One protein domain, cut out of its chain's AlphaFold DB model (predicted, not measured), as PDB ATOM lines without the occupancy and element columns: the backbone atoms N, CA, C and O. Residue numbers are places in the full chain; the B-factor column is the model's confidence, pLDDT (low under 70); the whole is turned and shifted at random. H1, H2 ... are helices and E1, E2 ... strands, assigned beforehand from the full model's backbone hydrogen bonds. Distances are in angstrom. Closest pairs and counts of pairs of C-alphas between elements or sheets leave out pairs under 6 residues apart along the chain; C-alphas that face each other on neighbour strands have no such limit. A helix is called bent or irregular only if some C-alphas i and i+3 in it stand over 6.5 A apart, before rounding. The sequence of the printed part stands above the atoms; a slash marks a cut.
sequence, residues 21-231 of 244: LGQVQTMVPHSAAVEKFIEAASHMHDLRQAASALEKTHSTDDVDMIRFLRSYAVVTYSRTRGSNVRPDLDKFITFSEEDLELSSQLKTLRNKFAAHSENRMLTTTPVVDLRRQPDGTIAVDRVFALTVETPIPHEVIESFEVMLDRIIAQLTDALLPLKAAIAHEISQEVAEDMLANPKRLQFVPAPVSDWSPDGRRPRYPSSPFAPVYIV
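This is residues 21 to 231 of the 244 residues of an uncharacterized protein of Leifsonia shinshuensis (UniProt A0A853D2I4). Picture a long two-stranded hairpin, E1 and E2, reaching away as an arm from a body of helices, in which the helical hairpin H1 and H2 has long H4 packed along H1 and H3 set steeply on H2. Beyond H4, H5 makes the opposite end of the length, and a small separate sheet of E3 and E4 lies away from the helices H1 to H4. The printed part has 211 residues, with five named helices and four named strands in the order H1 H2 H3 E1 E2 H4 H5 E3 E4; E1 and E2 are antiparallel, E3 and E4 parallel, and the class is mixed, helices and strands. The whole is only just loose, close to extended, with a radius of gyration of the C-alphas of 25.1 A and spans of 100 by 46 by 34 A.

Find C-alpha 122 at (67.640, 119.775, 135.363); from there E1 runs through residues 122 to 132, 31.5 A. E2, residues 138 to 149, returns over 31.1 A and bends by 61 degrees at residue 141. H4 is residues 154 to 185, 46.6 A, and H5 is 188 to 196, 12.2 A. Find C-alpha 32 at (108.612, 122.202, 114.984), where H1, residues 32 to 57, begins its 38.5 A; H2 is 63 to 80, 26.7 A. H3, residues 97 to 115, 25.4 A, is irregular, but only just: C-alphas 112 and 115 are 6.7 A apart. E3 is 202 to 207, 16.1 A; E4 is 225 to 230, 15.2 A, ending at (91.541, 94.256, 122.410).

In the hairpin E1 and E2, antiparallel at 160 degrees, look for N 127 and O 144, 2.8 A apart and within hydrogen-bond range. H1 touches H4, closest at the C-alphas of Ala 33 and Ile 182, 5.6 A, at a shallow tilt of 25 degrees, opposite ways. H1 and H2 touch at Ala 50 and Ala 73, their closest C-alphas, 4.0 A, at a shallow tilt of 16 degrees. H2, with residues 71 to 78 alone, touches H3 at a steep tilt of 64 degrees; the closest C-alphas are Val 75 and Arg 110, 5.9 A. H3 and H4 only just touch, with 3 pairs of C-alphas within 8 A, the closest those of Asp 99 and Met 163, 6.4 A. H5 touches no helix. Between parallel E3 and E4, N 228 and O 204 are 2.8 A apart, within hydrogen-bond range. In H1 and H5 every O i to N i+4 pair is within hydrogen-bond range; H2 has 13 of 14, H3 14 of 15 and H4 25 of 28.

The two C-alphas farthest apart are those of Asp 135 and Glu 189, 100.0 A. The printed part has no cut. The links H2 to H3 and E3 to E4 are long, and residues 59 to 64, of which 63 and 64 belong to H2, stand free. Mean pLDDT of the printed part is 89.3; residues 114 to 121 and 217 to 222 are under 70.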
ATOM      1  N   LEU A  21     104.080 102.809  91.233       71.69
ATOM      2  CA  LEU A  21     104.328 104.257  91.259       71.69
ATOM      3  C   LEU A  21     105.555 104.662  92.085       71.69
ATOM      4  O   LEU A  21     105.875 105.848  92.130       71.69
ATOM      5  N   GLY A  22     106.210 103.723  92.777       74.75
ATOM      6  CA  GLY A  22     107.288 104.044  93.718       74.75
ATOM      7  C   GLY A  22     106.818 104.912  94.893       74.75
ATOM      8  O   GLY A  22     107.609 105.632  95.491       74.75
ATOM      9  N   GLN A  23     105.520 104.896  95.204       78.06
ATOM     10  CA  GLN A  23     104.950 105.645  96.321       78.06
ATOM     11  C   GLN A  23     105.081 104.831  97.607       78.06
ATOM     12  O   GLN A  23     104.824 103.630  97.608       78.06
ATOM     13  N   VAL A  24     105.433 105.479  98.718       83.56
ATOM     14  CA  VAL A  24     105.404 104.861 100.049       83.56
ATOM     15  C   VAL A  24     104.703 105.778 101.040       83.56
ATOM     16  O   VAL A  24     104.880 106.993 101.026       83.56
ATOM     17  N   GLN A  25     103.921 105.189 101.941       83.12
ATOM     18  CA  GLN A  25     103.482 105.878 103.151       83.12
ATOM     19  C   GLN A  25     104.544 105.718 104.237       83.12
ATOM     20  O   GLN A  25     105.021 104.613 104.498       83.12
ATOM     21  N   THR A  26     104.903 106.823 104.878       88.75
ATOM     22  CA  THR A  26     105.911 106.874 105.938       88.75
ATOM     23  C   THR A  26     105.609 108.046 106.867       88.75
ATOM     24  O   THR A  26     104.973 109.024 106.469       88.75
ATOM     25  N   MET A  27     106.015 107.937 108.127       89.44
ATOM     26  CA  MET A  27     105.912 109.022 109.093       89.44
ATOM     27  C   MET A  27     106.955 110.095 108.789       89.44
ATOM     28  O   MET A  27     108.116 109.792 108.519       89.44
ATOM     29  N   VAL A  28     106.544 111.357 108.884       89.69
ATOM     30  CA  VAL A  28     107.460 112.492 108.740       89.69
ATOM     31  C   VAL A  28     108.362 112.583 109.981       89.69
ATOM     32  O   VAL A  28     107.852 112.424 111.100       89.69
ATOM     33  N   PRO A  29     109.677 112.841 109.827       88.69
ATOM     34  CA  PRO A  29     110.578 113.104 110.946       88.69
ATOM     35  C   PRO A  29     110.070 114.200 111.889       88.69
ATOM     36  O   PRO A  29     109.220 115.015 111.537       88.69
ATOM     37  N   HIS A  30     110.588 114.223 113.116       89.06
ATOM     38  CA  HIS A  30     110.237 115.277 114.065       89.06
ATOM     39  C   HIS A  30     110.721 116.642 113.586       89.06
ATOM     40  O   HIS A  30     111.896 116.790 113.254       89.06
ATOM     41  N   SER A  31     109.858 117.647 113.675       91.50
ATOM     42  CA  SER A  31     110.243 119.049 113.571       91.50
ATOM     43  C   SER A  31     109.201 119.941 114.247       91.50
ATOM     44  O   SER A  31     108.083 119.500 114.534       91.50
ATOM     45  N   ALA A  32     109.547 121.212 114.456       92.31
ATOM     46  CA  ALA A  32     108.612 122.202 114.984       92.31
ATOM     47  C   ALA A  32     107.410 122.425 114.041       92.31
ATOM     48  O   ALA A  32     106.288 122.624 114.513       92.31
ATOM     49  N   ALA A  33     107.604 122.354 112.715       93.94
ATOM     50  CA  ALA A  33     106.496 122.447 111.764       93.94
ATOM     51  C   ALA A  33     105.542 121.252 111.884       93.94
ATOM     52  O   ALA A  33     104.322 121.436 111.858       93.94
ATOM     53  N   VAL A  34     106.077 120.041 112.078       93.19
ATOM     54  CA  VAL A  34     105.261 118.839 112.294       93.19
ATOM     55  C   VAL A  34     104.487 118.915 113.610       93.19
ATOM     56  O   VAL A  34     103.297 118.603 113.619       93.19
ATOM     57  N   GLU A  35     105.103 119.374 114.704       90.94
ATOM     58  CA  GLU A  35     104.391 119.604 115.971       90.94
ATOM     59  C   GLU A  35     103.221 120.572 115.784       90.94
ATOM     60  O   GLU A  35     102.082 120.243 116.122       90.94
ATOM     61  N   LYS A  36     103.475 121.727 115.158       93.31
ATOM     62  CA  LYS A  36     102.456 122.752 114.912       93.31
ATOM     63  C   LYS A  36     101.314 122.246 114.025       93.31
ATOM     64  O   LYS A  36     100.149 122.552 114.278       93.31
ATOM     65  N   PHE A  37     101.625 121.459 112.995       94.62
ATOM     66  CA  PHE A  37     100.611 120.813 112.160       94.62
ATOM     67  C   PHE A  37      99.767 119.815 112.954       94.62
ATOM     68  O   PHE A  37      98.545 119.821 112.824       94.62
ATOM     69  N   ILE A  38     100.387 118.978 113.792       91.81
ATOM     70  CA  ILE A  38      99.673 118.000 114.623       91.81
ATOM     71  C   ILE A  38      98.750 118.707 115.619       91.81
ATOM     72  O   ILE A  38      97.613 118.271 115.804       91.81
ATOM     73  N   GLU A  39      99.203 119.798 116.237       91.81
ATOM     74  CA  GLU A  39      98.375 120.619 117.124       91.81
ATOM     75  C   GLU A  39      97.124 121.132 116.397       91.81
ATOM     76  O   GLU A  39      96.006 120.874 116.855       91.81
ATOM     77  N   ALA A  40      97.294 121.766 115.233       94.81
ATOM     78  CA  ALA A  40      96.192 122.256 114.404       94.81
ATOM     79  C   ALA A  40      95.254 121.125 113.940       94.81
ATOM     80  O   ALA A  40      94.033 121.224 114.068       94.81
ATOM     81  N   ALA A  41      95.808 120.013 113.452       94.62
ATOM     82  CA  ALA A  41      95.036 118.861 112.989       94.62
ATOM     83  C   ALA A  41      94.248 118.193 114.129       94.62
ATOM     84  O   ALA A  41      93.146 117.689 113.910       94.62
ATOM     85  N   SER A  42      94.768 118.227 115.361       92.81
ATOM     86  CA  SER A  42      94.040 117.730 116.533       92.81
ATOM     87  C   SER A  42      92.783 118.551 116.821       92.81
ATOM     88  O   SER A  42      91.752 117.978 117.169       92.81
ATOM     89  N   HIS A  43      92.831 119.874 116.618       95.75
ATOM     90  CA  HIS A  43      91.643 120.722 116.726       95.75
ATOM     91  C   HIS A  43      90.636 120.401 115.625       95.75
ATOM     92  O   HIS A  43      89.454 120.263 115.918       95.75
ATOM     93  N   MET A  44      91.096 120.199 114.384       96.88
ATOM     94  CA  MET A  44      90.228 119.802 113.267       96.88
ATOM     95  C   MET A  44      89.454 118.515 113.574       96.88
ATOM     96  O   MET A  44      88.267 118.421 113.264       96.88
ATOM     97  N   HIS A  45      90.100 117.534 114.212       95.00
ATOM     98  CA  HIS A  45      89.428 116.309 114.640       95.00
ATOM     99  C   HIS A  45      88.271 116.600 115.604       95.00
ATOM    100  O   HIS A  45      87.152 116.151 115.362       95.00
ATOM    101  N   ASP A  46      88.510 117.379 116.663       96.12
ATOM    102  CA  ASP A  46      87.465 117.726 117.632       96.12
ATOM    103  C   ASP A  46      86.333 118.554 116.998       96.12
ATOM    104  O   ASP A  46      85.160 118.304 117.275       96.12
ATOM    105  N   LEU A  47      86.655 119.494 116.103       97.44
ATOM    106  CA  LEU A  47      85.652 120.285 115.384       97.44
ATOM    107  C   LEU A  47      84.757 119.406 114.500       97.44
ATOM    108  O   LEU A  47      83.536 119.501 114.590       97.44
ATOM    109  N   ARG A  48      85.341 118.502 113.698       97.50
ATOM    110  CA  ARG A  48      84.572 117.576 112.846       97.50
ATOM    111  C   ARG A  48      83.733 116.597 113.670       97.50
ATOM    112  O   ARG A  48      82.629 116.253 113.264       97.50
ATOM    113  N   GLN A  49      84.222 116.166 114.833       96.75
ATOM    114  CA  GLN A  49      83.449 115.331 115.758       96.75
ATOM    115  C   GLN A  49      82.256 116.087 116.350       96.75
ATOM    116  O   GLN A  49      81.165 115.526 116.441       96.75
ATOM    117  N   ALA A  50      82.444 117.353 116.732       97.50
ATOM    118  CA  ALA A  50      81.352 118.195 117.206       97.50
ATOM    119  C   ALA A  50      80.302 118.418 116.105       97.50
ATOM    120  O   ALA A  50      79.120 118.190 116.352       97.50
ATOM    121  N   ALA A  51      80.735 118.761 114.888       97.81
ATOM    122  CA  ALA A  51      79.846 118.949 113.741       97.81
ATOM    123  C   ALA A  51      79.073 117.665 113.399       97.81
ATOM    124  O   ALA A  51      77.850 117.686 113.328       97.81
ATOM    125  N   SER A  52      79.758 116.519 113.302       97.19
ATOM    126  CA  SER A  52      79.108 115.227 113.030       97.19
ATOM    127  C   SER A  52      78.113 114.825 114.123       97.19
ATOM    128  O   SER A  52      77.104 114.178 113.844       97.19
ATOM    129  N   ALA A  53      78.373 115.186 115.381       96.81
ATOM    130  CA  ALA A  53      77.424 114.938 116.455       96.81
ATOM    131  C   ALA A  53      76.145 115.764 116.284       96.81
ATOM    132  O   ALA A  53      75.068 115.202 116.460       96.81
ATOM    133  N   LEU A  54      76.249 117.043 115.907       97.56
ATOM    134  CA  LEU A  54      75.085 117.887 115.616       97.56
ATOM    135  C   LEU A  54      74.333 117.401 114.372       97.56
ATOM    136  O   LEU A  54      73.123 117.216 114.442       97.56
ATOM    137  N   GLU A  55      75.040 117.036 113.303       97.12
ATOM    138  CA  GLU A  55      74.444 116.455 112.093       97.12
ATOM    139  C   GLU A  55      73.587 115.216 112.409       97.12
ATOM    140  O   GLU A  55      72.449 115.080 111.954       97.12
ATOM    141  N   LYS A  56      74.096 114.325 113.270       97.19
ATOM    142  CA  LYS A  56      73.362 113.131 113.713       97.19
ATOM    143  C   LYS A  56      72.097 113.456 114.503       97.19
ATOM    144  O   LYS A  56      71.204 112.612 114.533       97.19
ATOM    145  N   THR A  57      71.991 114.640 115.112       95.94
ATOM    146  CA  THR A  57      70.751 115.055 115.790       95.94
ATOM    147  C   THR A  57      69.596 115.237 114.811       95.94
ATOM    148  O   THR A  57      68.462 114.982 115.191       95.94
ATOM    149  N   HIS A  58      69.876 115.576 113.548       94.56
ATOM    150  CA  HIS A  58      68.859 115.695 112.493       94.56
ATOM    151  C   HIS A  58      68.404 114.340 111.942       94.56
ATOM    152  O   HIS A  58      67.390 114.252 111.260       94.56
ATOM    153  N   SER A  59      69.167 113.276 112.213       94.62
ATOM    154  CA  SER A  59      68.930 111.924 111.685       94.62
ATOM    155  C   SER A  59      68.227 110.994 112.679       94.62
ATOM    156  O   SER A  59      68.122 109.793 112.431       94.62
ATOM    157  N   THR A  60      67.804 111.506 113.835       95.06
ATOM    158  CA  THR A  60      67.182 110.707 114.892       95.06
ATOM    159  C   THR A  60      66.037 111.469 115.547       95.06
ATOM    160  O   THR A  60      66.153 112.665 115.780       95.06
ATOM    161  N   ASP A  61      64.959 110.760 115.885       95.12
ATOM    162  CA  ASP A  61      63.823 111.301 116.645       95.12
ATOM    163  C   ASP A  61      63.926 110.993 118.154       95.12
ATOM    164  O   ASP A  61      63.060 111.375 118.944       95.12
ATOM    165  N   ASP A  62      64.975 110.276 118.579       95.19
ATOM    166  CA  ASP A  62      65.205 109.946 119.984       95.19
ATOM    167  C   ASP A  62      65.701 111.187 120.743       95.19
ATOM    168  O   ASP A  62      66.855 111.605 120.628       95.19
ATOM    169  N   VAL A  63      64.816 111.767 121.556       89.75
ATOM    170  CA  VAL A  63      65.075 112.975 122.354       89.75
ATOM    171  C   VAL A  63      66.271 112.808 123.297       89.75
ATOM    172  O   VAL A  63      67.063 113.744 123.458       89.75
ATOM    173  N   ASP A  64      66.448 111.627 123.897       88.94
ATOM    174  CA  ASP A  64      67.568 111.370 124.803       88.94
ATOM    175  C   ASP A  64      68.891 111.334 124.029       88.94
ATOM    176  O   ASP A  64      69.896 111.891 124.492       88.94
ATOM    177  N   MET A  65      68.876 110.743 122.830       91.94
ATOM    178  CA  MET A  65      70.018 110.732 121.917       91.94
ATOM    179  C   MET A  65      70.353 112.138 121.409       91.94
ATOM    180  O   MET A  65      71.517 112.536 121.466       91.94
ATOM    181  N   ILE A  66      69.360 112.926 120.979       92.25
ATOM    182  CA  ILE A  66      69.558 114.317 120.537       92.25
ATOM    183  C   ILE A  66      70.244 115.126 121.639       92.25
ATOM    184  O   ILE A  66      71.246 115.805 121.402       92.25
ATOM    185  N   ARG A  67      69.740 115.028 122.873       87.94
ATOM    186  CA  ARG A  67      70.310 115.724 124.031       87.94
ATOM    187  C   ARG A  67      71.750 115.295 124.302       87.94
ATOM    188  O   ARG A  67      72.606 116.147 124.569       87.94
ATOM    189  N   PHE A  68      72.021 113.992 124.241       89.75
ATOM    190  CA  PHE A  68      73.367 113.452 124.413       89.75
ATOM    191  C   PHE A  68      74.326 113.985 123.342       89.75
ATOM    192  O   PHE A  68      75.386 114.505 123.685       89.75
ATOM    193  N   LEU A  69      73.936 113.928 122.068       93.88
ATOM    194  CA  LEU A  69      74.742 114.385 120.936       93.88
ATOM    195  C   LEU A  69      75.030 115.891 120.994       93.88
ATOM    196  O   LEU A  69      76.181 116.291 120.825       93.88
ATOM    197  N   ARG A  70      74.032 116.721 121.329       93.50
ATOM    198  CA  ARG A  70      74.226 118.168 121.541       93.50
ATOM    199  C   ARG A  70      75.227 118.439 122.664       93.50
ATOM    200  O   ARG A  70      76.156 119.222 122.495       93.50
ATOM    201  N   SER A  71      75.089 117.746 123.794       90.81
ATOM    202  CA  SER A  71      76.019 117.882 124.923       90.81
ATOM    203  C   SER A  71      77.434 117.421 124.555       90.81
ATOM    204  O   SER A  71      78.417 118.087 124.885       90.81
ATOM    205  N   TYR A  72      77.548 116.308 123.826       93.19
ATOM    206  CA  TYR A  72      78.815 115.784 123.323       93.19
ATOM    207  C   TYR A  72      79.497 116.763 122.359       93.19
ATOM    208  O   TYR A  72      80.706 116.977 122.475       93.19
ATOM    209  N   ALA A  73      78.742 117.404 121.463       95.69
ATOM    210  CA  ALA A  73      79.265 118.426 120.563       95.69
ATOM    211  C   ALA A  73      79.867 119.606 121.341       95.69
ATOM    212  O   ALA A  73      81.016 119.980 121.100       95.69
ATOM    213  N   VAL A  74      79.144 120.127 122.342       94.19
ATOM    214  CA  VAL A  74      79.624 121.220 123.208       94.19
ATOM    215  C   VAL A  74      80.904 120.830 123.947       94.19
ATOM    216  O   VAL A  74      81.870 121.598 123.963       94.19
ATOM    217  N   VAL A  75      80.943 119.637 124.549       92.44
ATOM    218  CA  VAL A  75      82.127 119.138 125.268       92.44
ATOM    219  C   VAL A  75      83.320 119.007 124.332       92.44
ATOM    220  O   VAL A  75      84.412 119.455 124.680       92.44
ATOM    221  N   THR A  76      83.113 118.409 123.160       94.38
ATOM    222  CA  THR A  76      84.176 118.134 122.191       94.38
ATOM    223  C   THR A  76      84.744 119.431 121.625       94.38
ATOM    224  O   THR A  76      85.951 119.649 121.716       94.38
ATOM    225  N   TYR A  77      83.884 120.352 121.178       95.81
ATOM    226  CA  TYR A  77      84.292 121.693 120.759       95.81
ATOM    227  C   TYR A  77      85.073 122.417 121.856       95.81
ATOM    228  O   TYR A  77      86.140 122.975 121.611       95.81
ATOM    229  N   SER A  78      84.602 122.353 123.099       93.06
ATOM    230  CA  SER A  78      85.247 123.045 124.212       93.06
ATOM    231  C   SER A  78      86.637 122.511 124.566       93.06
ATOM    232  O   SER A  78      87.322 123.130 125.376       93.06
ATOM    233  N   ARG A  79      87.079 121.375 124.009       92.19
ATOM    234  CA  ARG A  79      88.476 120.926 124.133       92.19
ATOM    235  C   ARG A  79      89.418 121.795 123.306       92.19
ATOM    236  O   ARG A  79      90.625 121.765 123.545       92.19
ATOM    237  N   THR A  80      88.912 122.500 122.295       94.06
ATOM    238  CA  THR A  80      89.721 123.327 121.384       94.06
ATOM    239  C   THR A  80      90.194 124.636 122.028       94.06
ATOM    240  O   THR A  80      91.043 125.325 121.466       94.06
ATOM    241  N   ARG A  81      89.687 124.973 123.225       89.88
ATOM    242  CA  ARG A  81      90.032 126.194 123.969       89.88
ATOM    243  C   ARG A  81      90.133 125.954 125.477       89.88
ATOM    244  O   ARG A  81      89.352 125.194 126.050       89.88
ATOM    245  N   GLY A  82      91.040 126.661 126.145       80.44
ATOM    246  CA  GLY A  82      91.220 126.625 127.594       80.44
ATOM    247  C   GLY A  82      91.762 125.298 128.126       80.44
ATOM    248  O   GLY A  82      91.454 124.931 129.263       80.44
ATOM    249  N   SER A  83      92.523 124.561 127.314       74.38
ATOM    250  CA  SER A  83      93.238 123.361 127.757       74.38
ATOM    251  C   SER A  83      94.656 123.732 128.187       74.38
ATOM    252  O   SER A  83      95.386 124.363 127.436       74.38
ATOM    253  N   ASN A  84      95.103 123.277 129.360       75.19
ATOM    254  CA  ASN A  84      96.512 123.421 129.766       75.19
ATOM    255  C   ASN A  84      97.452 122.462 129.006       75.19
ATOM    256  O   ASN A  84      98.660 122.481 129.225       75.19
ATOM    257  N   VAL A  85      96.902 121.570 128.173       75.88
ATOM    258  CA  VAL A  85      97.652 120.493 127.512       75.88
ATOM    259  C   VAL A  85      98.063 120.864 126.090       75.88
ATOM    260  O   VAL A  85      99.123 120.434 125.643       75.88
ATOM    261  N   ARG A  86      97.251 121.651 125.377       82.62
ATOM    262  CA  ARG A  86      97.529 122.079 124.000       82.62
ATOM    263  C   ARG A  86      97.203 123.557 123.821       82.62
ATOM    264  O   ARG A  86      96.320 124.045 124.520       82.62
ATOM    265  N   PRO A  87      97.864 124.250 122.884       88.88
ATOM    266  CA  PRO A  87      97.497 125.610 122.538       88.88
ATOM    267  C   PRO A  87      96.041 125.754 122.111       88.88
ATOM    268  O   PRO A  87      95.487 124.862 121.464       88.88
ATOM    269  N   ASP A  88      95.461 126.906 122.420       94.25
ATOM    270  CA  ASP A  88      94.108 127.249 122.005       94.25
ATOM    271  C   ASP A  88      94.006 127.407 120.481       94.25
ATOM    272  O   ASP A  88      94.974 127.721 119.780       94.25
ATOM    273  N   LEU A  89      92.806 127.145 119.960       95.88
ATOM    274  CA  LEU A  89      92.485 127.213 118.534       95.88
ATOM    275  C   LEU A  89      92.711 128.611 117.924       95.88
ATOM    276  O   LEU A  89      92.988 128.726 116.733       95.88
ATOM    277  N   ASP A  90      92.669 129.663 118.742       95.25
ATOM    278  CA  ASP A  90      92.936 131.052 118.337       95.25
ATOM    279  C   ASP A  90      94.372 131.291 117.840       95.25
ATOM    280  O   ASP A  90      94.644 132.291 117.184       95.25
ATOM    281  N   LYS A  91      95.292 130.347 118.070       96.00
ATOM    282  CA  LYS A  91      96.621 130.375 117.447       96.00
ATOM    283  C   LYS A  91      96.615 130.050 115.953       96.00
ATOM    284  O   LYS A  91      97.627 130.288 115.291       96.00
ATOM    285  N   PHE A  92      95.537 129.458 115.438       96.62
ATOM    286  CA  PHE A  92      95.456 128.970 114.058       96.62
ATOM    287  C   PHE A  92      94.410 129.699 113.216       96.62
ATOM    288  O   PHE A  92      94.556 129.744 111.998       96.62
ATOM    289  N   ILE A  93      93.379 130.266 113.840       97.19
ATOM    290  CA  ILE A  93      92.272 130.945 113.157       97.19
ATOM    291  C   ILE A  93      91.919 132.256 113.861       97.19
ATOM    292  O   ILE A  93      92.361 132.504 114.981       97.19
ATOM    293  N   THR A  94      91.065 133.064 113.232       96.38
ATOM    294  CA  THR A  94      90.528 134.283 113.846       96.38
ATOM    295  C   THR A  94      89.044 134.106 114.151       96.38
ATOM    296  O   THR A  94      88.245 133.792 113.271       96.38
ATOM    297  N   PHE A  95      88.673 134.321 115.408       95.56
ATOM    298  CA  PHE A  95      87.273 134.330 115.826       95.56
ATOM    299  C   PHE A  95      86.649 135.703 115.564       95.56
ATOM    300  O   PHE A  95      87.282 136.723 115.849       95.56
ATOM    301  N   SER A  96      85.409 135.735 115.071       96.81
ATOM    302  CA  SER A  96      84.602 136.958 115.131       96.81
ATOM    303  C   SER A  96      84.170 137.250 116.577       96.81
ATOM    304  O   SER A  96      84.262 136.386 117.452       96.81
ATOM    305  N   GLU A  97      83.675 138.461 116.845       96.69
ATOM    306  CA  GLU A  97      83.102 138.789 118.160       96.69
ATOM    307  C   GLU A  97      81.915 137.874 118.503       96.69
ATOM    308  O   GLU A  97      81.842 137.361 119.618       96.69
ATOM    309  N   GLU A  98      81.058 137.584 117.520       96.06
ATOM    310  CA  GLU A  98      79.938 136.645 117.655       96.06
ATOM    311  C   GLU A  98      80.422 135.229 117.999       96.06
ATOM    312  O   GLU A  98      79.877 134.584 118.897       96.06
ATOM    313  N   ASP A  99      81.487 134.749 117.341       96.56
ATOM    314  CA  ASP A  99      82.046 133.428 117.632       96.56
ATOM    315  C   ASP A  99      82.614 133.370 119.058       96.56
ATOM    316  O   ASP A  99      82.486 132.356 119.749       96.56
ATOM    317  N   LEU A 100      83.258 134.448 119.521       96.00
ATOM    318  CA  LEU A 100      83.787 134.545 120.883       96.00
ATOM    319  C   LEU A 100      82.668 134.559 121.927       96.00
ATOM    320  O   LEU A 100      82.791 133.880 122.953       96.00
ATOM    321  N   GLU A 101      81.592 135.299 121.671       96.38
ATOM    322  CA  GLU A 101      80.422 135.335 122.542       96.38
ATOM    323  C   GLU A 101      79.785 133.947 122.646       96.38
ATOM    324  O   GLU A 101      79.646 133.410 123.751       96.38
ATOM    325  N   LEU A 102      79.497 133.314 121.506       97.06
ATOM    326  CA  LEU A 102      78.928 131.971 121.472       97.06
ATOM    327  C   LEU A 102      79.862 130.954 122.142       97.06
ATOM    328  O   LEU A 102      79.421 130.170 122.980       97.06
ATOM    329  N   SER A 103      81.174 131.018 121.888       95.62
ATOM    330  CA  SER A 103      82.173 130.189 122.585       95.62
ATOM    331  C   SER A 103      82.080 130.318 124.109       95.62
ATOM    332  O   SER A 103      82.215 129.328 124.833       95.62
ATOM    333  N   SER A 104      81.873 131.538 124.615       93.75
ATOM    334  CA  SER A 104      81.743 131.818 126.048       93.75
ATOM    335  C   SER A 104      80.460 131.215 126.628       93.75
ATOM    336  O   SER A 104      80.486 130.583 127.694       93.75
ATOM    337  N   GLN A 105      79.349 131.327 125.893       93.44
ATOM    338  CA  GLN A 105      78.086 130.680 126.248       93.44
ATOM    339  C   GLN A 105      78.257 129.154 126.294       93.44
ATOM    340  O   GLN A 105      77.967 128.536 127.319       93.44
ATOM    341  N   LEU A 106      78.838 128.542 125.255       93.50
ATOM    342  CA  LEU A 106      79.102 127.099 125.187       93.50
ATOM    343  C   LEU A 106      80.031 126.612 126.310       93.50
ATOM    344  O   LEU A 106      79.789 125.564 126.909       93.50
ATOM    345  N   LYS A 107      81.065 127.388 126.663       91.00
ATOM    346  CA  LYS A 107      81.939 127.094 127.809       91.00
ATOM    347  C   LYS A 107      81.158 127.090 129.123       91.00
ATOM    348  O   LYS A 107      81.380 126.217 129.966       91.00
ATOM    349  N   THR A 108      80.249 128.047 129.296       88.50
ATOM    350  CA  THR A 108      79.358 128.111 130.461       88.50
ATOM    351  C   THR A 108      78.444 126.891 130.503       88.50
ATOM    352  O   THR A 108      78.357 126.244 131.547       88.50
ATOM    353  N   LEU A 109      77.850 126.509 129.364       86.38
ATOM    354  CA  LEU A 109      77.044 125.292 129.245       86.38
ATOM    355  C   LEU A 109      77.857 124.043 129.623       86.38
ATOM    356  O   LEU A 109      77.413 123.256 130.454       86.38
ATOM    357  N   ARG A 110      79.075 123.873 129.092       87.44
ATOM    358  CA  ARG A 110      79.956 122.748 129.452       87.44
ATOM    359  C   ARG A 110      80.221 122.699 130.954       87.44
ATOM    360  O   ARG A 110      80.094 121.642 131.565       87.44
ATOM    361  N   ASN A 111      80.651 123.817 131.535       83.75
ATOM    362  CA  ASN A 111      81.026 123.856 132.946       83.75
ATOM    363  C   ASN A 111      79.830 123.522 133.837       83.75
ATOM    364  O   ASN A 111      79.970 122.727 134.759       83.75
ATOM    365  N   LYS A 112      78.658 124.078 133.520       75.25
ATOM    366  CA  LYS A 112      77.442 123.867 134.299       75.25
ATOM    367  C   LYS A 112      76.853 122.465 134.125       75.25
ATOM    368  O   LYS A 112      76.331 121.922 135.084       75.25
ATOM    369  N   PHE A 113      76.928 121.878 132.930       70.38
ATOM    370  CA  PHE A 113      76.104 120.708 132.593       70.38
ATOM    371  C   PHE A 113      76.879 119.443 132.211       70.38
ATOM    372  O   PHE A 113      76.292 118.364 132.179       70.38
ATOM    373  N   ALA A 114      78.172 119.554 131.897       66.38
ATOM    374  CA  ALA A 114      78.984 118.417 131.461       66.38
ATOM    375  C   ALA A 114      80.144 118.081 132.406       66.38
ATOM    376  O   ALA A 114      80.494 116.912 132.539       66.38
ATOM    377  N   ALA A 115      80.763 119.084 133.037       58.78
ATOM    378  CA  ALA A 115      81.951 118.889 133.877       58.78
ATOM    379  C   ALA A 115      81.617 118.584 135.345       58.78
ATOM    380  O   ALA A 115      82.345 117.853 136.014       58.78
ATOM    381  N   HIS A 116      80.510 119.127 135.838       52.25
ATOM    382  CA  HIS A 116      79.977 118.821 137.153       52.25
ATOM    383  C   HIS A 116      78.706 118.021 136.923       52.25
ATOM    384  O   HIS A 116      77.884 118.399 136.097       52.25
ATOM    385  N   SER A 117      78.539 116.910 137.630       49.19
ATOM    386  CA  SER A 117      77.356 116.039 137.632       49.19
ATOM    387  C   SER A 117      76.057 116.739 138.087       49.19
ATOM    388  O   SER A 117      75.097 116.078 138.477       49.19
ATOM    389  N   GLU A 118      75.997 118.069 137.978       46.22
ATOM    390  CA  GLU A 118      74.811 118.917 137.932       46.22
ATOM    391  C   GLU A 118      74.024 118.628 136.640       46.22
ATOM    392  O   GLU A 118      73.932 119.404 135.695       46.22
ATOM    393  N   ASN A 119      73.473 117.414 136.627       51.34
ATOM    394  CA  ASN A 119      72.104 117.120 136.254       51.34
ATOM    395  C   ASN A 119      71.646 117.822 134.969       51.34
ATOM    396  O   ASN A 119      71.019 118.860 135.053       51.34
ATOM    397  N   ARG A 120      71.966 117.263 133.792       58.81
ATOM    398  CA  ARG A 120      71.198 117.305 132.518       58.81
ATOM    399  C   ARG A 120      70.320 118.551 132.235       58.81
ATOM    400  O   ARG A 120      69.204 118.400 131.758       58.81
ATOM    401  N   MET A 121      70.779 119.769 132.537       68.06
ATOM    402  CA  MET A 121      69.931 120.978 132.522       68.06
ATOM    403  C   MET A 121      68.626 120.842 133.334       68.06
ATOM    404  O   MET A 121      67.595 121.427 133.008       68.06
ATOM    405  N   LEU A 122      68.688 120.056 134.405       74.81
ATOM    406  CA  LEU A 122      67.640 119.775 135.363       74.81
ATOM    407  C   LEU A 122      67.800 120.714 136.552       74.81
ATOM    408  O   LEU A 122      68.814 120.696 137.248       74.81
ATOM    409  N   THR A 123      66.769 121.502 136.819       78.88
ATOM    410  CA  THR A 123      66.648 122.253 138.067       78.88
ATOM    411  C   THR A 123      65.653 121.527 138.956       78.88
ATOM    412  O   THR A 123      64.491 121.389 138.580       78.88
ATOM    413  N   THR A 124      66.101 121.048 140.118       83.75
ATOM    414  CA  THR A 124      65.225 120.428 141.120       83.75
ATOM    415  C   THR A 124      64.945 121.420 142.240       83.75
ATOM    416  O   THR A 124      65.850 121.798 142.980       83.75
ATOM    417  N   THR A 125      63.683 121.810 142.386       89.00
ATOM    418  CA  THR A 125      63.222 122.770 143.394       89.00
ATOM    419  C   THR A 125      62.244 122.082 144.346       89.00
ATOM    420  O   THR A 125      61.314 121.419 143.875       89.00
ATOM    421  N   PRO A 126      62.405 122.204 145.677       93.06
ATOM    422  CA  PRO A 126      61.400 121.724 146.612       93.06
ATOM    423  C   PRO A 126      60.149 122.605 146.526       93.06
ATOM    424  O   PRO A 126      60.229 123.831 146.555       93.06
ATOM    425  N   VAL A 127      58.989 121.969 146.439       96.81
ATOM    426  CA  VAL A 127      57.676 122.611 146.411       96.81
ATOM    427  C   VAL A 127      56.883 122.130 147.620       96.81
ATOM    428  O   VAL A 127      56.980 120.966 148.021       96.81
ATOM    429  N   VAL A 128      56.130 123.044 148.231       96.81
ATOM    430  CA  VAL A 128      55.316 122.775 149.415       96.81
ATOM    431  C   VAL A 128      53.854 123.095 149.133       96.81
ATOM    432  O   VAL A 128      53.526 124.201 148.708       96.81
ATOM    433  N   ASP A 129      52.982 122.133 149.416       96.88
ATOM    434  CA  ASP A 129      51.542 122.348 149.423       96.88
ATOM    435  C   ASP A 129      51.133 122.808 150.822       96.88
ATOM    436  O   ASP A 129      51.365 122.119 151.823       96.88
ATOM    437  N   LEU A 130      50.542 124.000 150.901       97.19
ATOM    438  CA  LEU A 130      50.065 124.598 152.143       97.19
ATOM    439  C   LEU A 130      48.543 124.556 152.178       97.19
ATOM    440  O   LEU A 130      47.877 124.938 151.215       97.19
ATOM    441  N   ARG A 131      47.981 124.162 153.320       96.31
ATOM    442  CA  ARG A 131      46.537 124.184 153.550       96.31
ATOM    443  C   ARG A 131      46.207 125.049 154.755       96.31
ATOM    444  O   ARG A 131      46.800 124.906 155.824       96.31
ATOM    445  N   ARG A 132      45.233 125.943 154.580       96.56
ATOM    446  CA  ARG A 132      44.654 126.719 155.679       96.56
ATOM    447  C   ARG A 132      43.652 125.844 156.433       96.56
ATOM    448  O   ARG A 132      42.743 125.288 155.822       96.56
ATOM    449  N   GLN A 133      43.846 125.713 157.737       96.38
ATOM    450  CA  GLN A 133      42.981 124.949 158.631       96.38
ATOM    451  C   GLN A 133      41.745 125.776 159.046       96.38
ATOM    452  O   GLN A 133      41.765 127.006 158.919       96.38
ATOM    453  N   PRO A 134      40.667 125.140 159.551       95.31
ATOM    454  CA  PRO A 134      39.459 125.844 159.995       95.31
ATOM    455  C   PRO A 134      39.693 126.882 161.104       95.31
ATOM    456  O   PRO A 134      38.955 127.860 161.186       95.31
ATOM    457  N   ASP A 135      40.724 126.697 161.931       95.94
ATOM    458  CA  ASP A 135      41.132 127.632 162.992       95.94
ATOM    459  C   ASP A 135      41.967 128.825 162.480       95.94
ATOM    460  O   ASP A 135      42.405 129.673 163.257       95.94
ATOM    461  N   GLY A 136      42.191 128.902 161.165       94.94
ATOM    462  CA  GLY A 136      42.959 129.955 160.511       94.94
ATOM    463  C   GLY A 136      44.467 129.705 160.443       94.94
ATOM    464  O   GLY A 136      45.151 130.484 159.768       94.94
ATOM    465  N   THR A 137      44.989 128.639 161.061       96.62
ATOM    466  CA  THR A 137      46.413 128.274 160.985       96.62
ATOM    467  C   THR A 137      46.792 127.720 159.604       96.62
ATOM    468  O   THR A 137      45.942 127.271 158.832       96.62
ATOM    469  N   ILE A 138      48.081 127.789 159.249       97.00
ATOM    470  CA  ILE A 138      48.618 127.222 158.001       97.00
ATOM    471  C   ILE A 138      49.378 125.944 158.352       97.00
ATOM    472  O   ILE A 138      50.315 125.985 159.146       97.00
ATOM    473  N   ALA A 139      48.996 124.828 157.735       95.62
ATOM    474  CA  ALA A 139      49.704 123.560 157.841       95.62
ATOM    475  C   ALA A 139      50.414 123.231 156.524       95.62
ATOM    476  O   ALA A 139      49.890 123.496 155.439       95.62
ATOM    477  N   VAL A 140      51.590 122.616 156.631       96.25
ATOM    478  CA  VAL A 140      52.246 121.961 155.500       96.25
ATOM    479  C   VAL A 140      51.549 120.629 155.267       96.25
ATOM    480  O   VAL A 140      51.565 119.767 156.140       96.25
ATOM    481  N   ASP A 141      50.924 120.477 154.106       95.31
ATOM    482  CA  ASP A 141      50.202 119.260 153.738       95.31
ATOM    483  C   ASP A 141      51.159 118.239 153.110       95.31
ATOM    484  O   ASP A 141      51.166 117.063 153.472       95.31
ATOM    485  N   ARG A 142      52.032 118.708 152.208       94.50
ATOM    486  CA  ARG A 142      53.018 117.883 151.504       94.50
ATOM    487  C   ARG A 142      54.246 118.698 151.110       94.50
ATOM    488  O   ARG A 142      54.136 119.865 150.753       94.50
ATOM    489  N   VAL A 143      55.408 118.048 151.104       95.69
ATOM    490  CA  VAL A 143      56.627 118.535 150.441       95.69
ATOM    491  C   VAL A 143      56.982 117.558 149.323       95.69
ATOM    492  O   VAL A 143      56.958 116.344 149.528       95.69
ATOM    493  N   PHE A 144      57.290 118.063 148.133       94.75
ATOM    494  CA  PHE A 144      57.757 117.254 147.007       94.75
ATOM    495  C   PHE A 144      58.835 117.988 146.208       94.75
ATOM    496  O   PHE A 144      59.047 119.182 146.384       94.75
ATOM    497  N   ALA A 145      59.549 117.268 145.347       94.12
ATOM    498  CA  ALA A 145      60.554 117.844 144.463       94.12
ATOM    499  C   ALA A 145      59.971 118.015 143.056       94.12
ATOM    500  O   ALA A 145      59.439 117.058 142.491       94.12
ATOM    501  N   LEU A 146      60.080 119.217 142.492       91.44
ATOM    502  CA  LEU A 146      59.796 119.487 141.088       91.44
ATOM    503  C   LEU A 146      61.121 119.566 140.335       91.44
ATOM    504  O   LEU A 146      61.935 120.439 140.623       91.44
ATOM    505  N   THR A 147      61.325 118.674 139.369       87.38
ATOM    506  CA  THR A 147      62.494 118.704 138.486       87.38
ATOM    507  C   THR A 147      62.069 119.194 137.109       87.38
ATOM    508  O   THR A 147      61.224 118.568 136.473       87.38
ATOM    509  N   VAL A 148      62.648 120.306 136.656       84.25
ATOM    510  CA  VAL A 148      62.395 120.897 135.335       84.25
ATOM    511  C   VAL A 148      63.633 120.742 134.472       84.25
ATOM    512  O   VAL A 148      64.714 121.151 134.887       84.25
ATOM    513  N   GLU A 149      63.466 120.191 133.273       82.00
ATOM    514  CA  GLU A 149      64.509 120.132 132.251       82.00
ATOM    515  C   GLU A 149      64.417 121.335 131.315       82.00
ATOM    516  O   GLU A 149      63.335 121.688 130.850       82.00
ATOM    517  N   THR A 150      65.548 121.977 131.033       82.62
ATOM    518  CA  THR A 150      65.637 123.075 130.064       82.62
ATOM    519  C   THR A 150      66.665 122.717 128.994       82.62
ATOM    520  O   THR A 150      67.849 122.920 129.232       82.62
ATOM    521  N   PRO A 151      66.266 122.167 127.833       83.56
ATOM    522  CA  PRO A 151      67.220 121.810 126.785       83.56
ATOM    523  C   PRO A 151      67.945 123.050 126.239       83.56
ATOM    524  O   PRO A 151      67.469 124.177 126.383       83.56
ATOM    525  N   ILE A 152      69.081 122.838 125.563       88.38
ATOM    526  CA  ILE A 152      69.752 123.912 124.813       88.38
ATOM    527  C   ILE A 152      68.759 124.457 123.772       88.38
ATOM    528  O   ILE A 152      68.241 123.645 122.993       88.38
ATOM    529  N   PRO A 153      68.501 125.782 123.744       90.69
ATOM    530  CA  PRO A 153      67.628 126.395 122.748       90.69
ATOM    531  C   PRO A 153      68.069 126.050 121.327       90.69
ATOM    532  O   PRO A 153      69.267 125.934 121.051       90.69
ATOM    533  N   HIS A 154      67.104 125.868 120.429       91.62
ATOM    534  CA  HIS A 154      67.387 125.439 119.062       91.62
ATOM    535  C   HIS A 154      68.242 126.467 118.317       91.62
ATOM    536  O   HIS A 154      69.217 126.095 117.676       91.62
ATOM    537  N   GLU A 155      67.962 127.747 118.534       94.31
ATOM    538  CA  GLU A 155      68.646 128.887 117.930       94.31
ATOM    539  C   GLU A 155      70.138 128.928 118.311       94.31
ATOM    540  O   GLU A 155      70.995 129.315 117.515       94.31
ATOM    541  N   VAL A 156      70.472 128.482 119.531       94.88
ATOM    542  CA  VAL A 156      71.865 128.357 119.992       94.88
ATOM    543  C   VAL A 156      72.568 127.208 119.272       94.88
ATOM    544  O   VAL A 156      73.747 127.328 118.946       94.88
ATOM    545  N   ILE A 157      71.864 126.102 119.011       96.19
ATOM    546  CA  ILE A 157      72.410 124.968 118.255       96.19
ATOM    547  C   ILE A 157      72.632 125.346 116.789       96.19
ATOM    548  O   ILE A 157      73.722 125.100 116.287       96.19
ATOM    549  N   GLU A 158      71.674 126.003 116.135       97.38
ATOM    550  CA  GLU A 158      71.832 126.482 114.752       97.38
ATOM    551  C   GLU A 158      73.018 127.450 114.632       97.38
ATOM    552  O   GLU A 158      73.884 127.300 113.770       97.38
ATOM    553  N   SER A 159      73.121 128.409 115.561       98.00
ATOM    554  CA  SER A 159      74.259 129.336 115.615       98.00
ATOM    555  C   SER A 159      75.588 128.596 115.814       98.00
ATOM    556  O   SER A 159      76.618 128.992 115.267       98.00
ATOM    557  N   PHE A 160      75.573 127.504 116.581       98.06
ATOM    558  CA  PHE A 160      76.747 126.671 116.812       98.06
ATOM    559  C   PHE A 160      77.151 125.875 115.567       98.06
ATOM    560  O   PHE A 160      78.340 125.825 115.259       98.06
ATOM    561  N   GLU A 161      76.202 125.319 114.815       98.38
ATOM    562  CA  GLU A 161      76.471 124.652 113.534       98.38
ATOM    563  C   GLU A 161      77.122 125.617 112.535       98.38
ATOM    564  O   GLU A 161      78.208 125.338 112.025       98.38
ATOM    565  N   VAL A 162      76.541 126.810 112.361       98.19
ATOM    566  CA  VAL A 162      77.089 127.854 111.477       98.19
ATOM    567  C   VAL A 162      78.496 128.278 111.907       98.19
ATOM    568  O   VAL A 162      79.392 128.441 111.072       98.19
ATOM    569  N   MET A 163      78.721 128.446 113.214       98.31
ATOM    570  CA  MET A 163      80.048 128.748 113.747       98.31
ATOM    571  C   MET A 163      81.046 127.616 113.448       98.31
ATOM    572  O   MET A 163      82.172 127.898 113.032       98.31
ATOM    573  N   LEU A 164      80.667 126.348 113.652       98.31
ATOM    574  CA  LEU A 164      81.540 125.201 113.385       98.31
ATOM    575  C   LEU A 164      81.958 125.144 111.917       98.31
ATOM    576  O   LEU A 164      83.150 124.996 111.656       98.31
ATOM    577  N   ASP A 165      81.030 125.331 110.982       98.19
ATOM    578  CA  ASP A 165      81.330 125.325 109.547       98.19
ATOM    579  C   ASP A 165      82.351 126.406 109.177       98.19
ATOM    580  O   ASP A 165      83.359 126.134 108.516       98.19
ATOM    581  N   ARG A 166      82.150 127.633 109.676       98.00
ATOM    582  CA  ARG A 166      83.075 128.756 109.466       98.00
ATOM    583  C   ARG A 166      84.464 128.470 110.041       98.00
ATOM    584  O   ARG A 166      85.470 128.711 109.374       98.00
ATOM    585  N   ILE A 167      84.538 127.968 111.270       98.12
ATOM    586  CA  ILE A 167      85.800 127.645 111.951       98.12
ATOM    587  C   ILE A 167      86.523 126.492 111.239       98.12
ATOM    588  O   ILE A 167      87.740 126.552 111.058       98.12
ATOM    589  N   ILE A 168      85.796 125.456 110.811       98.31
ATOM    590  CA  ILE A 168      86.348 124.326 110.052       98.31
ATOM    591  C   ILE A 168      86.923 124.812 108.721       98.31
ATOM    592  O   ILE A 168      88.027 124.398 108.361       98.31
ATOM    593  N   ALA A 169      86.231 125.706 108.010       98.06
ATOM    594  CA  ALA A 169      86.746 126.297 106.778       98.06
ATOM    595  C   ALA A 169      88.056 127.064 107.033       98.06
ATOM    596  O   ALA A 169      89.078 126.750 106.423       98.06
ATOM    597  N   GLN A 170      88.074 127.968 108.022       98.19
ATOM    598  CA  GLN A 170      89.284 128.720 108.380       98.19
ATOM    599  C   GLN A 170      90.457 127.812 108.776       98.19
ATOM    600  O   GLN A 170      91.591 128.035 108.354       98.19
ATOM    601  N   LEU A 171      90.208 126.777 109.585       97.69
ATOM    602  CA  LEU A 171      91.266 125.864 110.013       97.69
ATOM    603  C   LEU A 171      91.760 124.993 108.850       97.69
ATOM    604  O   LEU A 171      92.942 124.665 108.796       97.69
ATOM    605  N   THR A 172      90.883 124.640 107.909       97.69
ATOM    606  CA  THR A 172      91.271 123.938 106.677       97.69
ATOM    607  C   THR A 172      92.259 124.779 105.873       97.69
ATOM    608  O   THR A 172      93.318 124.270 105.501       97.69
ATOM    609  N   ASP A 173      91.972 126.068 105.698       97.94
ATOM    610  CA  ASP A 173      92.874 127.001 105.017       97.94
ATOM    611  C   ASP A 173      94.189 127.175 105.785       97.94
ATOM    612  O   ASP A 173      95.268 127.128 105.192       97.94
ATOM    613  N   ALA A 174      94.129 127.285 107.116       97.50
ATOM    614  CA  ALA A 174      95.307 127.413 107.972       97.50
ATOM    615  C   ALA A 174      96.207 126.162 107.971       97.50
ATOM    616  O   ALA A 174      97.415 126.269 108.190       97.50
ATOM    617  N   LEU A 175      95.661 124.972 107.697       96.94
ATOM    618  CA  LEU A 175      96.441 123.735 107.591       96.94
ATOM    619  C   LEU A 175      97.292 123.681 106.312       96.94
ATOM    620  O   LEU A 175      98.330 123.020 106.319       96.94
ATOM    621  N   LEU A 176      96.903 124.364 105.230       96.88
ATOM    622  CA  LEU A 176      97.651 124.364 103.964       96.88
ATOM    623  C   LEU A 176      99.089 124.900 104.099       96.88
ATOM    624  O   LEU A 176     100.017 124.171 103.735       96.88
ATOM    625  N   PRO A 177      99.338 126.105 104.650       97.50
ATOM    626  CA  PRO A 177     100.702 126.594 104.834       97.50
ATOM    627  C   PRO A 177     101.500 125.746 105.835       97.50
ATOM    628  O   PRO A 177     102.715 125.637 105.693       97.50
ATOM    629  N   LEU A 178     100.850 125.093 106.808       96.94
ATOM    630  CA  LEU A 178     101.527 124.169 107.728       96.94
ATOM    631  C   LEU A 178     101.995 122.895 107.009       96.94
ATOM    632  O   LEU A 178     103.129 122.465 107.210       96.94
ATOM    633  N   LYS A 179     101.165 122.332 106.119       95.88
ATOM    634  CA  LYS A 179     101.556 121.218 105.236       95.88
ATOM    635  C   LYS A 179     102.730 121.621 104.333       95.88
ATOM    636  O   LYS A 179     103.682 120.858 104.195       95.88
ATOM    637  N   ALA A 180     102.687 122.826 103.760       96.50
ATOM    638  CA  ALA A 180     103.764 123.345 102.918       96.50
ATOM    639  C   ALA A 180     105.076 123.554 103.695       96.50
ATOM    640  O   ALA A 180     106.142 123.230 103.179       96.50
ATOM    641  N   ALA A 181     105.007 124.038 104.939       96.12
ATOM    642  CA  ALA A 181     106.178 124.198 105.799       96.12
ATOM    643  C   ALA A 181     106.862 122.854 106.088       96.12
ATOM    644  O   ALA A 181     108.076 122.752 105.951       96.12
ATOM    645  N   ILE A 182     106.085 121.808 106.393       95.56
ATOM    646  CA  ILE A 182     106.620 120.449 106.554       95.56
ATOM    647  C   ILE A 182     107.310 119.986 105.270       95.56
ATOM    648  O   ILE A 182     108.431 119.491 105.318       95.56
ATOM    649  N   ALA A 183     106.660 120.163 104.117       94.62
ATOM    650  CA  ALA A 183     107.236 119.766 102.835       94.62
ATOM    651  C   ALA A 183     108.550 120.505 102.532       94.62
ATOM    652  O   ALA A 183     109.449 119.921 101.941       94.62
ATOM    653  N   HIS A 184     108.680 121.765 102.956       94.81
ATOM    654  CA  HIS A 184     109.895 122.558 102.764       94.81
ATOM    655  C   HIS A 184     111.060 122.124 103.669       94.81
ATOM    656  O   HIS A 184     112.218 122.281 103.291       94.81
ATOM    657  N   GLU A 185     110.772 121.568 104.848       94.12
ATOM    658  CA  GLU A 185     111.792 121.041 105.765       94.12
ATOM    659  C   GLU A 185     112.341 119.672 105.332       94.12
ATOM    660  O   GLU A 185     113.426 119.274 105.761       94.12
ATOM    661  N   ILE A 186     111.619 118.947 104.474       93.44
ATOM    662  CA  ILE A 186     112.064 117.664 103.928       93.44
ATOM    663  C   ILE A 186     113.027 117.936 102.765       93.44
ATOM    664  O   ILE A 186     112.613 118.233 101.644       93.44
ATOM    665  N   SER A 187     114.332 117.828 103.026       93.81
ATOM    666  CA  SER A 187     115.352 117.887 101.974       93.81
ATOM    667  C   SER A 187     115.261 116.673 101.041       93.81
ATOM    668  O   SER A 187     114.676 115.646 101.389       93.81
ATOM    669  N   GLN A 188     115.884 116.761  99.861       94.31
ATOM    670  CA  GLN A 188     115.940 115.633  98.926       94.31
ATOM    671  C   GLN A 188     116.589 114.390  99.558       94.31
ATOM    672  O   GLN A 188     116.051 113.298  99.425       94.31
ATOM    673  N   GLU A 189     117.684 114.557 100.301       94.81
ATOM    674  CA  GLU A 189     118.359 113.461 101.011       94.81
ATOM    675  C   GLU A 189     117.434 112.792 102.042       94.81
ATOM    676  O   GLU A 189     117.351 111.568 102.111       94.81
ATOM    677  N   VAL A 190     116.676 113.588 102.806       92.75
ATOM    678  CA  VAL A 190     115.697 113.063 103.772       92.75
ATOM    679  C   VAL A 190     114.555 112.344 103.054       92.75
ATOM    680  O   VAL A 190     114.128 111.285 103.505       92.75
ATOM    681  N   ALA A 191     114.067 112.879 101.932       92.81
ATOM    682  CA  ALA A 191     113.032 112.232 101.130       92.81
ATOM    683  C   ALA A 191     113.506 110.890 100.545       92.81
ATOM    684  O   ALA A 191     112.750 109.918 100.562       92.81
ATOM    685  N   GLU A 192     114.748 110.823 100.063       92.69
ATOM    686  CA  GLU A 192     115.370 109.599  99.551       92.69
ATOM    687  C   GLU A 192     115.515 108.540 100.655       92.69
ATOM    688  O   GLU A 192     115.129 107.389 100.442       92.69
ATOM    689  N   ASP A 193     115.968 108.919 101.857       91.44
ATOM    690  CA  ASP A 193     116.004 108.005 103.009       91.44
ATOM    691  C   ASP A 193     114.599 107.542 103.418       91.44
ATOM    692  O   ASP A 193     114.366 106.353 103.619       91.44
ATOM    693  N   MET A 194     113.626 108.454 103.476       91.19
ATOM    694  CA  MET A 194     112.228 108.129 103.783       91.19
ATOM    695  C   MET A 194     111.603 107.166 102.763       91.19
ATOM    696  O   MET A 194     110.747 106.359 103.138       91.19
ATOM    697  N   LEU A 195     112.018 107.249 101.496       90.06
ATOM    698  CA  LEU A 195     111.591 106.353 100.425       90.06
ATOM    699  C   LEU A 195     112.259 104.976 100.536       90.06
ATOM    700  O   LEU A 195     111.581 103.957 100.399       90.06
ATOM    701  N   ALA A 196     113.566 104.943 100.808       88.75
ATOM    702  CA  ALA A 196     114.337 103.709 100.956       88.75
ATOM    703  C   ALA A 196     113.999 102.951 102.253       88.75
ATOM    704  O   ALA A 196     113.958 101.720 102.261       88.75
ATOM    705  N   ASN A 197     113.720 103.679 103.338       88.44
ATOM    706  CA  ASN A 197     113.515 103.167 104.692       88.44
ATOM    707  C   ASN A 197     112.191 103.683 105.306       88.44
ATOM    708  O   ASN A 197     112.203 104.392 106.323       88.44
ATOM    709  N   PRO A 198     111.017 103.340 104.740       88.00
ATOM    710  CA  PRO A 198     109.743 103.889 105.191       88.00
ATOM    711  C   PRO A 198     109.394 103.449 106.620       88.00
ATOM    712  O   PRO A 198     109.254 102.262 106.925       88.00
ATOM    713  N   LYS A 199     109.155 104.423 107.501       87.81
ATOM    714  CA  LYS A 199     108.690 104.214 108.878       87.81
ATOM    715  C   LYS A 199     107.172 104.321 108.919       87.81
ATOM    716  O   LYS A 199     106.619 105.389 109.163       87.81
ATOM    717  N   ARG A 200     106.478 103.220 108.635       84.25
ATOM    718  CA  ARG A 200     105.006 103.174 108.649       84.25
ATOM    719  C   ARG A 200     104.461 103.225 110.074       84.25
ATOM    720  O   ARG A 200     105.046 102.626 110.972       84.25
ATOM    721  N   LEU A 201     103.309 103.874 110.251       84.00
ATOM    722  CA  LEU A 201     102.513 103.720 111.467       84.00
ATOM    723  C   LEU A 201     102.028 102.264 111.542       84.00
ATOM    724  O   LEU A 201     101.427 101.759 110.596       84.00
ATOM    725  N   GLN A 202     102.307 101.596 112.652       82.56
ATOM    726  CA  GLN A 202     101.946 100.211 112.917       82.56
ATOM    727  C   GLN A 202     100.979 100.153 114.094       82.56
ATOM    728  O   GLN A 202     101.261 100.669 115.174       82.56
ATOM    729  N   PHE A 203      99.841  99.499 113.898       83.31
ATOM    730  CA  PHE A 203      98.903  99.226 114.977       83.31
ATOM    731  C   PHE A 203      99.276  97.903 115.638       83.31
ATOM    732  O   PHE A 203      99.316  96.870 114.973       83.31
ATOM    733  N   VAL A 204      99.579  97.937 116.933       85.00
ATOM    734  CA  VAL A 204     100.019  96.753 117.681       85.00
ATOM    735  C   VAL A 204      98.898  96.303 118.611       85.00
ATOM    736  O   VAL A 204      98.482  97.092 119.459       85.00
ATOM    737  N   PRO A 205      98.406  95.061 118.493       84.12
ATOM    738  CA  PRO A 205      97.485  94.485 119.465       84.12
ATOM    739  C   PRO A 205      98.035  94.584 120.893       84.12
ATOM    740  O   PRO A 205      99.147  94.135 121.160       84.12
ATOM    741  N   ALA A 206      97.245  95.133 121.809       87.56
ATOM    742  CA  ALA A 206      97.530  95.154 123.241       87.56
ATOM    743  C   ALA A 206      96.319  94.599 124.011       87.56
ATOM    744  O   ALA A 206      95.177  94.843 123.608       87.56
ATOM    745  N   PRO A 207      96.499  93.836 125.099       87.81
ATOM    746  CA  PRO A 207      95.373  93.412 125.921       87.81
ATOM    747  C   PRO A 207      94.782  94.618 126.660       87.81
ATOM    748  O   PRO A 207      95.508  95.508 127.096       87.81
ATOM    749  N   VAL A 208      93.458  94.653 126.847       88.81
ATOM    750  CA  VAL A 208      92.793  95.750 127.586       88.81
ATOM    751  C   VAL A 208      93.313  95.922 129.023       88.81
ATOM    752  O   VAL A 208      93.212  97.010 129.575       88.81
ATOM    753  N   SER A 209      93.917  94.886 129.620       91.00
ATOM    754  CA  SER A 209      94.591  94.967 130.925       91.00
ATOM    755  C   SER A 209      95.749  95.966 130.957       91.00
ATOM    756  O   SER A 209      96.092  96.454 132.030       91.00
ATOM    757  N   ASP A 210      96.331  96.271 129.797       89.75
ATOM    758  CA  ASP A 210      97.441  97.214 129.653       89.75
ATOM    759  C   ASP A 210      96.936  98.643 129.384       89.75
ATOM    760  O   ASP A 210      97.729  99.583 129.272       89.75
ATOM    761  N   TRP A 211      95.618  98.831 129.237       90.25
ATOM    762  CA  TRP A 211      95.022 100.154 129.106       90.25
ATOM    763  C   TRP A 211      94.981 100.840 130.470       90.25
ATOM    764  O   TRP A 211      94.479 100.292 131.451       90.25
ATOM    765  N   SER A 212      95.469 102.076 130.516       88.31
ATOM    766  CA  SER A 212      95.376 102.934 131.693       88.31
ATOM    767  C   SER A 212      94.764 104.277 131.302       88.31
ATOM    768  O   SER A 212      95.226 104.875 130.324       88.31
ATOM    769  N   PRO A 213      93.781 104.796 132.062       83.50
ATOM    770  CA  PRO A 213      93.233 106.131 131.827       83.50
ATOM    771  C   PRO A 213      94.279 107.237 132.038       83.50
ATOM    772  O   PRO A 213      94.189 108.292 131.415       83.50
ATOM    773  N   ASP A 214      95.295 106.979 132.867       84.38
ATOM    774  CA  ASP A 214      96.422 107.889 133.099       84.38
ATOM    775  C   ASP A 214      97.535 107.729 132.050       84.38
ATOM    776  O   ASP A 214      98.511 108.487 132.039       84.38
ATOM    777  N   GLY A 215      97.395 106.744 131.156       77.69
ATOM    778  CA  GLY A 215      98.293 106.520 130.035       77.69
ATOM    779  C   GLY A 215      98.332 107.752 129.139       77.69
ATOM    780  O   GLY A 215      97.367 108.089 128.456       77.69
ATOM    781  N   ARG A 216      99.470 108.446 129.122       70.06
ATOM    782  CA  ARG A 216      99.670 109.580 128.219       70.06
ATOM    783  C   ARG A 216     100.174 109.080 126.881       70.06
ATOM    784  O   ARG A 216     101.095 108.266 126.829       70.06
ATOM    785  N   ARG A 217      99.633 109.641 125.797       68.94
ATOM    786  CA  ARG A 217     100.240 109.483 124.475       68.94
ATOM    787  C   ARG A 217     101.692 109.979 124.559       68.94
ATOM    788  O   ARG A 217     101.909 111.117 124.986       68.94
ATOM    789  N   PRO A 218     102.677 109.161 124.167       68.00
ATOM    790  CA  PRO A 218     104.060 109.606 124.081       68.00
ATOM    791  C   PRO A 218     104.179 110.847 123.166       68.00
ATOM    792  O   PRO A 218     103.430 110.974 122.193       68.00
ATOM    793  N   ARG A 219     105.076 111.801 123.477       65.75
ATOM    794  CA  ARG A 219     105.249 113.024 122.655       65.75
ATOM    795  C   ARG A 219     105.608 112.639 121.223       65.75
ATOM    796  O   ARG A 219     106.463 111.783 121.030       65.75
ATOM    797  N   TYR A 220     104.963 113.225 120.221       64.00
ATOM    798  CA  TYR A 220     105.330 112.938 118.833       64.00
ATOM    799  C   TYR A 220     106.776 113.388 118.539       64.00
ATOM    800  O   TYR A 220     107.142 114.468 118.998       64.00
ATOM    801  N   PRO A 221     107.556 112.652 117.721       59.47
ATOM    802  CA  PRO A 221     107.405 111.262 117.320       59.47
ATOM    803  C   PRO A 221     108.157 110.382 118.313       59.47
ATOM    804  O   PRO A 221     109.365 110.481 118.491       59.47
ATOM    805  N   SER A 222     107.438 109.490 118.964       63.12
ATOM    806  CA  SER A 222     108.004 108.644 120.024       63.12
ATOM    807  C   SER A 222     107.972 107.173 119.661       63.12
ATOM    808  O   SER A 222     108.705 106.390 120.252       63.12
ATOM    809  N   SER A 223     107.134 106.791 118.697       74.44
ATOM    810  CA  SER A 223     106.989 105.410 118.263       74.44
ATOM    811  C   SER A 223     106.178 105.342 116.963       74.44
ATOM    812  O   SER A 223     105.163 106.040 116.863       74.44
ATOM    813  N   PRO A 224     106.564 104.498 115.987       78.81
ATOM    814  CA  PRO A 224     105.670 104.113 114.901       78.81
ATOM    815  C   PRO A 224     104.551 103.187 115.384       78.81
ATOM    816  O   PRO A 224     103.601 102.958 114.651       78.81
ATOM    817  N   PHE A 225     104.640 102.651 116.602       82.50
ATOM    818  CA  PHE A 225     103.666 101.723 117.153       82.50
ATOM    819  C   PHE A 225     102.565 102.461 117.917       82.50
ATOM    820  O   PHE A 225     102.841 103.178 118.882       82.50
ATOM    821  N   ALA A 226     101.318 102.241 117.513       83.62
ATOM    822  CA  ALA A 226     100.122 102.670 118.220       83.62
ATOM    823  C   ALA A 226      99.405 101.432 118.793       83.62
ATOM    824  O   ALA A 226      98.981 100.577 118.011       83.62
ATOM    825  N   PRO A 227      99.273 101.292 120.126       84.75
ATOM    826  CA  PRO A 227      98.577 100.150 120.701       84.75
ATOM    827  C   PRO A 227      97.084 100.195 120.355       84.75
ATOM    828  O   PRO A 227      96.438 101.239 120.467       84.75
ATOM    829  N   VAL A 228      96.535  99.050 119.960       85.44
ATOM    830  CA  VAL A 228      95.102  98.818 119.769       85.44
ATOM    831  C   VAL A 228      94.652  97.832 120.833       85.44
ATOM    832  O   VAL A 228      95.022  96.660 120.800       85.44
ATOM    833  N   TYR A 229      93.885  98.328 121.802       86.19
ATOM    834  CA  TYR A 229      93.456  97.540 122.951       86.19
ATOM    835  C   TYR A 229      92.299  96.607 122.583       86.19
ATOM    836  O   TYR A 229      91.241  97.058 122.148       86.19
ATOM    837  N   ILE A 230      92.498  95.304 122.776       82.44
ATOM    838  CA  ILE A 230      91.541  94.256 122.410       82.44
ATOM    839  C   ILE A 230      90.864  93.706 123.667       82.44
ATOM    840  O   ILE A 230      91.524  93.338 124.644       82.44
ATOM    841  N   VAL A 231      89.533  93.604 123.613       81.38
ATOM    842  CA  VAL A 231      88.705  92.918 124.612       81.38
ATOM    843  C   VAL A 231      88.340  91.529 124.068       81.38
ATOM    844  O   VAL A 231      87.632  91.451 123.059       81.38
TER     845      VAL A 231